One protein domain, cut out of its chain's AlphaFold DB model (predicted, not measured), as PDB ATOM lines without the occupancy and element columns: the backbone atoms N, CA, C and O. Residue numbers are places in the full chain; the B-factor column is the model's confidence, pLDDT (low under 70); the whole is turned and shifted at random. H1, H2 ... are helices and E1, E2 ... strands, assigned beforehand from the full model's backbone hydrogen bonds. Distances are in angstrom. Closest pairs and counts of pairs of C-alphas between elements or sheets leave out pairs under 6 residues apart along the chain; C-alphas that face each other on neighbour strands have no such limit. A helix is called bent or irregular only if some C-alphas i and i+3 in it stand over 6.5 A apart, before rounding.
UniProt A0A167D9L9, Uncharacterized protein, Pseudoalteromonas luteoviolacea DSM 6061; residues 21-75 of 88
ATOM      1  N   PRO A  21       1.258 -12.459  -7.150       98.19
ATOM      2  CA  PRO A  21       2.293 -12.258  -8.154       98.19
ATOM      3  C   PRO A  21       1.737 -11.529  -9.381       98.19
ATOM      4  O   PRO A  21       0.749 -11.972  -9.968       98.19
ATOM      5  N   THR A  22       2.335 -10.396  -9.754       98.31
ATOM      6  CA  THR A  22       1.799  -9.519 -10.807       98.31
ATOM      7  C   THR A  22       2.825  -9.239 -11.903       98.31
ATOM      8  O   THR A  22       3.883  -8.665 -11.652       98.31
ATOM      9  N   LEU A  23       2.471  -9.582 -13.142       98.62
ATOM     10  CA  LEU A  23       3.189  -9.178 -14.349       98.62
ATOM     11  C   LEU A  23       2.435  -8.043 -15.045       98.62
ATOM     12  O   LEU A  23       1.236  -8.155 -15.295       98.62
ATOM     13  N   MET A  24       3.151  -6.987 -15.413       98.62
ATOM     14  CA  MET A  24       2.678  -5.944 -16.322       98.62
ATOM     15  C   MET A  24       3.611  -5.875 -17.535       98.62
ATOM     16  O   MET A  24       4.831  -5.946 -17.378       98.62
ATOM     17  N   ILE A  25       3.046  -5.742 -18.733       98.75
ATOM     18  CA  ILE A  25       3.768  -5.638 -20.009       98.75
ATOM     19  C   ILE A  25       3.291  -4.353 -20.684       98.75
ATOM     20  O   ILE A  25       2.082  -4.171 -20.827       98.75
ATOM     21  N   HIS A  26       4.203  -3.438 -21.020       98.75
ATOM     22  CA  HIS A  26       3.841  -2.124 -21.572       98.75
ATOM     23  C   HIS A  26       4.993  -1.481 -22.357       98.75
ATOM     24  O   HIS A  26       6.019  -2.117 -22.576       98.75
ATOM     25  N   SER A  27       4.837  -0.226 -22.790       98.62
ATOM     26  CA  SER A  27       5.882   0.561 -23.472       98.62
ATOM     27  C   SER A  27       5.645   2.069 -23.330       98.62
ATOM     28  O   SER A  27       4.533   2.487 -22.993       98.62
ATOM     29  N   ASP A  28       6.642   2.898 -23.663       98.31
ATOM     30  CA  ASP A  28       6.481   4.365 -23.679       98.31
ATOM     31  C   ASP A  28       5.537   4.853 -24.793       98.31
ATOM     32  O   ASP A  28       4.941   5.924 -24.677       98.31
ATOM     33  N   GLY A  29       5.334   4.049 -25.840       98.38
ATOM     34  CA  GLY A  29       4.395   4.343 -26.922       98.38
ATOM     35  C   GLY A  29       2.953   3.907 -26.658       98.38
ATOM     36  O   GLY A  29       2.090   4.128 -27.504       98.38
ATOM     37  N   ALA A  30       2.663   3.258 -25.529       98.44
ATOM     38  CA  ALA A  30       1.327   2.765 -25.203       98.44
ATOM     39  C   ALA A  30       0.530   3.785 -24.370       98.44
ATOM     40  O   ALA A  30       1.030   4.859 -24.033       98.44
ATOM     41  N   VAL A  31      -0.743   3.508 -24.077       97.69
ATOM     42  CA  VAL A  31      -1.614   4.466 -23.373       97.69
ATOM     43  C   VAL A  31      -1.113   4.691 -21.937       97.69
ATOM     44  O   VAL A  31      -0.866   3.735 -21.205       97.69
ATOM     45  N   LEU A  32      -0.986   5.963 -21.532       96.50
ATOM     46  CA  LEU A  32      -0.683   6.408 -20.159       96.50
ATOM     47  C   LEU A  32       0.538   5.706 -19.499       96.50
ATOM     48  O   LEU A  32       0.408   5.146 -18.406       96.50
ATOM     49  N   PRO A  33       1.742   5.747 -20.102       97.81
ATOM     50  CA  PRO A  33       2.900   4.980 -19.627       97.81
ATOM     51  C   PRO A  33       3.342   5.360 -18.205       97.81
ATOM     52  O   PRO A  33       3.688   4.487 -17.407       97.81
ATOM     53  N   ASP A  34       3.265   6.643 -17.847       98.00
ATOM     54  CA  ASP A  34       3.622   7.118 -16.504       98.00
ATOM     55  C   ASP A  34       2.653   6.619 -15.426       98.00
ATOM     56  O   ASP A  34       3.063   6.328 -14.301       98.00
ATOM     57  N   TYR A  35       1.371   6.460 -15.770       97.56
ATOM     58  CA  TYR A  35       0.374   5.907 -14.854       97.56
ATOM     59  C   TYR A  35       0.641   4.422 -14.619       97.56
ATOM     60  O   TYR A  35       0.590   3.985 -13.474       97.56
ATOM     61  N   THR A  36       1.012   3.669 -15.659       98.06
ATOM     62  CA  THR A  36       1.447   2.269 -15.528       98.06
ATOM     63  C   THR A  36       2.657   2.142 -14.603       98.06
ATOM     64  O   THR A  36       2.629   1.336 -13.672       98.06
ATOM     65  N   LYS A  37       3.698   2.969 -14.800       98.38
ATOM     66  CA  LYS A  37       4.896   2.984 -13.937       98.38
ATOM     67  C   LYS A  37       4.529   3.297 -12.483       98.38
ATOM     68  O   LYS A  37       4.985   2.605 -11.572       98.38
ATOM     69  N   ARG A  38       3.669   4.297 -12.259       98.44
ATOM     70  CA  ARG A  38       3.188   4.671 -10.921       98.44
ATOM     71  C   ARG A  38       2.359   3.559 -10.276       98.44
ATOM     72  O   ARG A  38       2.593   3.235  -9.119       98.44
ATOM     73  N   TYR A  39       1.428   2.960 -11.016       98.56
ATOM     74  CA  TYR A  39       0.583   1.878 -10.514       98.56
ATOM     75  C   TYR A  39       1.440   0.678 -10.116       98.56
ATOM     76  O   TYR A  39       1.314   0.180  -9.004       98.56
ATOM     77  N   PHE A  40       2.382   0.277 -10.978       98.62
ATOM     78  CA  PHE A  40       3.334  -0.794 -10.693       98.62
ATOM     79  C   PHE A  40       4.181  -0.518  -9.441       98.62
ATOM     80  O   PHE A  40       4.390  -1.414  -8.618       98.62
ATOM     81  N   ALA A  41       4.654   0.721  -9.266       98.38
ATOM     82  CA  ALA A  41       5.411   1.114  -8.081       98.38
ATOM     83  C   ALA A  41       4.596   0.923  -6.789       98.38
ATOM     84  O   ALA A  41       5.141   0.409  -5.812       98.38
ATOM     85  N   ASP A  42       3.296   1.231  -6.825       98.44
ATOM     86  CA  ASP A  42       2.376   1.125  -5.685       98.44
ATOM     87  C   ASP A  42       1.861  -0.307  -5.412       98.44
ATOM     88  O   ASP A  42       1.232  -0.529  -4.374       98.44
ATOM     89  N   ILE A  43       2.121  -1.288  -6.293       98.69
ATOM     90  CA  ILE A  43       1.741  -2.698  -6.065       98.69
ATOM     91  C   ILE A  43       2.405  -3.235  -4.792       98.69
ATOM     92  O   ILE A  43       3.628  -3.153  -4.661       98.69
ATOM     93  N   ALA A  44       1.606  -3.825  -3.896       98.31
ATOM     94  CA  ALA A  44       2.069  -4.338  -2.601       98.31
ATOM     95  C   ALA A  44       2.773  -5.702  -2.659       98.31
ATOM     96  O   ALA A  44       3.493  -6.054  -1.729       98.31
ATOM     97  N   SER A  45       2.560  -6.486  -3.716       97.75
ATOM     98  CA  SER A  45       3.285  -7.735  -3.942       97.75
ATOM     99  C   SER A  45       4.775  -7.467  -4.173       97.75
ATOM    100  O   SER A  45       5.136  -6.662  -5.034       97.75
ATOM    101  N   GLU A  46       5.631  -8.189  -3.453       96.44
ATOM    102  CA  GLU A  46       7.077  -8.232  -3.714       96.44
ATOM    103  C   GLU A  46       7.390  -9.033  -4.991       96.44
ATOM    104  O   GLU A  46       8.360  -8.763  -5.698       96.44
ATOM    105  N   GLU A  47       6.526  -9.990  -5.337       97.25
ATOM    106  CA  GLU A  47       6.607 -10.759  -6.578       97.25
ATOM    107  C   GLU A  47       5.907  -9.981  -7.695       97.25
ATOM    108  O   GLU A  47       4.770 -10.259  -8.087       97.25
ATOM    109  N   LYS A  48       6.576  -8.939  -8.190       98.38
ATOM    110  CA  LYS A  48       6.073  -8.117  -9.294       98.38
ATOM    111  C   LYS A  48       7.123  -7.886 -10.370       98.38
ATOM    112  O   LYS A  48       8.299  -7.674 -10.081       98.38
ATOM    113  N   LYS A  49       6.690  -7.887 -11.631       98.62
ATOM    114  CA  LYS A  49       7.545  -7.605 -12.791       98.62
ATOM    115  C   LYS A  49       6.868  -6.639 -13.752       98.62
ATOM    116  O   LYS A  49       5.713  -6.832 -14.122       98.62
ATOM    117  N   LEU A  50       7.625  -5.635 -14.188       98.69
ATOM    118  CA  LEU A  50       7.257  -4.741 -15.279       98.69
ATOM    119  C   LEU A  50       8.182  -5.035 -16.463       98.69
ATOM    120  O   LEU A  50       9.371  -4.734 -16.407       98.69
ATOM    121  N   HIS A  51       7.650  -5.668 -17.505       98.69
ATOM    122  CA  HIS A  51       8.346  -5.840 -18.776       98.69
ATOM    123  C   HIS A  51       8.034  -4.638 -19.673       98.69
ATOM    124  O   HIS A  51       6.869  -4.351 -19.946       98.69
ATOM    125  N   TRP A  52       9.074  -3.927 -20.106       98.50
ATOM    126  CA  TRP A  52       8.942  -2.702 -20.889       98.50
ATOM    127  C   TRP A  52       9.506  -2.919 -22.289       98.50
ATOM    128  O   TRP A  52      10.696  -3.191 -22.434       98.50
ATOM    129  N   MET A  53       8.643  -2.840 -23.298       98.19
ATOM    130  CA  MET A  53       9.034  -2.959 -24.698       98.19
ATOM    131  C   MET A  53       9.504  -1.605 -25.223       98.19
ATOM    132  O   MET A  53       8.818  -0.593 -25.062       98.19
ATOM    133  N   GLU A  54      10.660  -1.604 -25.878       97.88
ATOM    134  CA  GLU A  54      11.194  -0.425 -26.558       97.88
ATOM    135  C   GLU A  54      10.388  -0.125 -27.824       97.88
ATOM    136  O   GLU A  54       9.956  -1.033 -28.537       97.88
ATOM    137  N   THR A  55      10.177   1.157 -28.110       97.19
ATOM    138  CA  THR A  55       9.467   1.608 -29.306       97.19
ATOM    139  C   THR A  55       9.834   3.049 -29.638       97.19
ATOM    140  O   THR A  55       9.995   3.875 -28.742       97.19
ATOM    141  N   ASP A  56       9.903   3.363 -30.930       97.12
ATOM    142  CA  ASP A  56      10.068   4.738 -31.420       97.12
ATOM    143  C   ASP A  56       8.716   5.450 -31.620       97.12
ATOM    144  O   ASP A  56       8.657   6.631 -31.977       97.12
ATOM    145  N   LEU A  57       7.602   4.736 -31.423       97.62
ATOM    146  CA  LEU A  57       6.263   5.292 -31.555       97.62
ATOM    147  C   LEU A  57       5.902   6.116 -30.317       97.62
ATOM    148  O   LEU A  57       6.005   5.652 -29.185       97.62
ATOM    149  N   ALA A  58       5.400   7.331 -30.530       97.12
ATOM    150  CA  ALA A  58       4.869   8.147 -29.444       97.12
ATOM    151  C   ALA A  58       3.588   7.534 -28.847       97.12
ATOM    152  O   ALA A  58       2.804   6.888 -29.547       97.12
ATOM    153  N   SER A  59       3.328   7.790 -27.564       97.19
ATOM    154  CA  SER A  59       2.045   7.445 -26.944       97.19
ATOM    155  C   SER A  59       0.881   8.157 -27.654       97.19
ATOM    156  O   SER A  59       0.995   9.357 -27.924       97.19
ATOM    157  N   PRO A  60      -0.244   7.476 -27.956       97.31
ATOM    158  CA  PRO A  60      -0.603   6.106 -27.569       97.31
ATOM    159  C   PRO A  60      -0.424   5.061 -28.689       97.31
ATOM    160  O   PRO A  60      -1.032   3.995 -28.624       97.31
ATOM    161  N   TYR A  61       0.327   5.358 -29.752       97.94
ATOM    162  CA  TYR A  61       0.269   4.590 -31.000       97.94
ATOM    163  C   TYR A  61       0.732   3.136 -30.868       97.94
ATOM    164  O   TYR A  61       0.136   2.261 -31.491       97.94
ATOM    165  N   HIS A  62       1.721   2.856 -30.017       98.38
ATOM    166  CA  HIS A  62       2.206   1.492 -29.799       98.38
ATOM    167  C   HIS A  62       1.194   0.606 -29.053       98.38
ATOM    168  O   HIS A  62       1.313  -0.612 -29.087       98.38
ATOM    169  N   GLN A  63       0.165   1.184 -28.414       98.31
ATOM    170  CA  GLN A  63      -0.883   0.424 -27.718       98.31
ATOM    171  C   GLN A  63      -1.535  -0.625 -28.621       98.31
ATOM    172  O   GLN A  63      -1.828  -1.729 -28.169       98.31
ATOM    173  N   PHE A  64      -1.794  -0.265 -29.879       98.12
ATOM    174  CA  PHE A  64      -2.508  -1.135 -30.807       98.12
ATOM    175  C   PHE A  64      -1.645  -2.309 -31.268       98.12
ATOM    176  O   PHE A  64      -2.191  -3.366 -31.564       98.12
ATOM    177  N   ASN A  65      -0.316  -2.173 -31.231       98.50
ATOM    178  CA  ASN A  65       0.573  -3.253 -31.630       98.50
ATOM    179  C   ASN A  65       0.442  -4.484 -30.728       98.50
ATOM    180  O   ASN A  65       0.448  -5.610 -31.214       98.50
ATOM    181  N   PHE A  66       0.215  -4.279 -29.427       98.31
ATOM    182  CA  PHE A  66      -0.030  -5.367 -28.475       98.31
ATOM    183  C   PHE A  66      -1.276  -6.208 -28.800       98.31
ATOM    184  O   PHE A  66      -1.482  -7.243 -28.168       98.31
ATOM    185  N   TYR A  67      -2.143  -5.763 -29.719       98.19
ATOM    186  CA  TYR A  67      -3.385  -6.463 -30.044       98.19
ATOM    187  C   TYR A  67      -3.218  -7.410 -31.233       98.19
ATOM    188  O   TYR A  67      -3.885  -8.445 -31.263       98.19
ATOM    189  N   ASP A  68      -2.375  -7.058 -32.209       97.94
ATOM    190  CA  ASP A  68      -2.333  -7.766 -33.493       97.94
ATOM    191  C   ASP A  68      -0.982  -7.781 -34.224       97.94
ATOM    192  O   ASP A  68      -0.895  -8.390 -35.290       97.94
ATOM    193  N   GLN A  69       0.073  -7.168 -33.682       98.44
ATOM    194  CA  GLN A  69       1.397  -7.214 -34.300       98.44
ATOM    195  C   GLN A  69       2.212  -8.375 -33.732       98.44
ATOM    196  O   GLN A  69       2.329  -8.553 -32.518       98.44
ATOM    197  N   ASP A  70       2.793  -9.174 -34.631       98.56
ATOM    198  CA  ASP A  70       3.468 -10.424 -34.274       98.56
ATOM    199  C   ASP A  70       4.575 -10.228 -33.229       98.56
ATOM    200  O   ASP A  70       4.761 -11.092 -32.375       98.56
ATOM    201  N   ALA A  71       5.326  -9.124 -33.271       98.00
ATOM    202  CA  ALA A  71       6.440  -8.906 -32.348       98.00
ATOM    203  C   ALA A  71       5.954  -8.724 -30.899       98.00
ATOM    204  O   ALA A  71       6.403  -9.426 -29.993       98.00
ATOM    205  N   GLU A  72       4.998  -7.825 -30.688       98.50
ATOM    206  CA  GLU A  72       4.441  -7.466 -29.388       98.50
ATOM    207  C   GLU A  72       3.564  -8.587 -28.828       98.50
ATOM    208  O   GLU A  72       3.644  -8.897 -27.634       98.50
ATOM    209  N   VAL A  73       2.782  -9.252 -29.684       98.75
ATOM    210  CA  VAL A  73       1.958 -10.402 -29.291       98.75
ATOM    211  C   VAL A  73       2.838 -11.578 -28.865       98.75
ATOM    212  O   VAL A  73       2.626 -12.132 -27.784       98.75
ATOM    213  N   ASN A  74       3.848 -11.950 -29.661       98.75
ATOM    214  CA  ASN A  74       4.705 -13.089 -29.327       98.75
ATOM    215  C   ASN A  74       5.535 -12.831 -28.063       98.75
ATOM    216  O   ASN A  74       5.599 -13.711 -27.201       98.75
ATOM    217  N   GLU A  75       6.115 -11.636 -27.905       98.75
ATOM    218  CA  GLU A  75       6.845 -11.280 -26.681       98.75
ATOM    219  C   GLU A  75       5.914 -11.318 -25.460       98.75
ATOM    220  O   GLU A  75       6.252 -11.914 -24.434       98.75
TER     221      GLU A  75
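AT A GLANCE: This is residues 21 to 75 of the 88 residues of an uncharacterized protein of Pseudoalteromonas luteoviolacea DSM 6061 (UniProt A0A167D9L9). Two parallel strands, E1 and E2, lie side by side as a narrow ribbon, with helix H1 over one face on the way from E1 to E2. Two short helices, H2 and H3, meet at a corner near the ends of the strands at Ser 27 and Met 53. The printed part has 55 residues, with three named helices and two named strands in the order E1, H1, E2, H2, H3; the class is mixed, helices and strands. It is compact, with a radius of gyration of the C-alphas of 11.6 A and spans of 31 by 22 by 15 A.

IN THESE COORDINATES: Find C-alpha 22 at (1.799, -9.519, -10.807); from there E1, residues 22 to 27, runs 16.7 A. E2, residues 48 to 53, runs 16.5 A. H1, residues 33 to 42, begins at C-alpha 33 at (2.900, 4.980, -19.627) and measures 14.5 A. H2 holds residues 61 to 68, 12.9 A; it is neither bent nor irregular, but only just: C-alphas 61 and 64 are 6.4 A apart. H3, residues 70 to 75, ends at C-alpha 75 at (6.845, -11.280, -26.681).

HOW THE PARTS SIT: Look first at E1 and E2, parallel at 18 degrees, where N 51 and O 24 are 2.8 A apart, within hydrogen-bond range. E1, H1 and E2 form a strand-helix-strand unit, two parallel neighbour strands with a helix between, its crossover right-handed. The closest C-alphas of H1 and E2 are those of Phe 40 and Leu 50, 7.2 A. Those of E1 and H2 are Ser 27 and His 62, 7.4 A. H2 and H3 touch only at the corner, Phe 66 and Glu 72 having the closest C-alphas at 5.0 A, their lines about perpendicular at 86 degrees. H1 is apart from H2 and H3. Every O i to N i+4 pair is within hydrogen-bond range in H1 and H3; in H2 0 of 4 are, beside 3 of 5 O i to N i+3 pairs.

THE WHOLE: The C-alphas farthest apart, of Ala 44 and Asp 70, are 32.3 A from each other. The printed part has no cut and no long link. The mean pLDDT of the printed part is 98.1, and no printed residue is under 70.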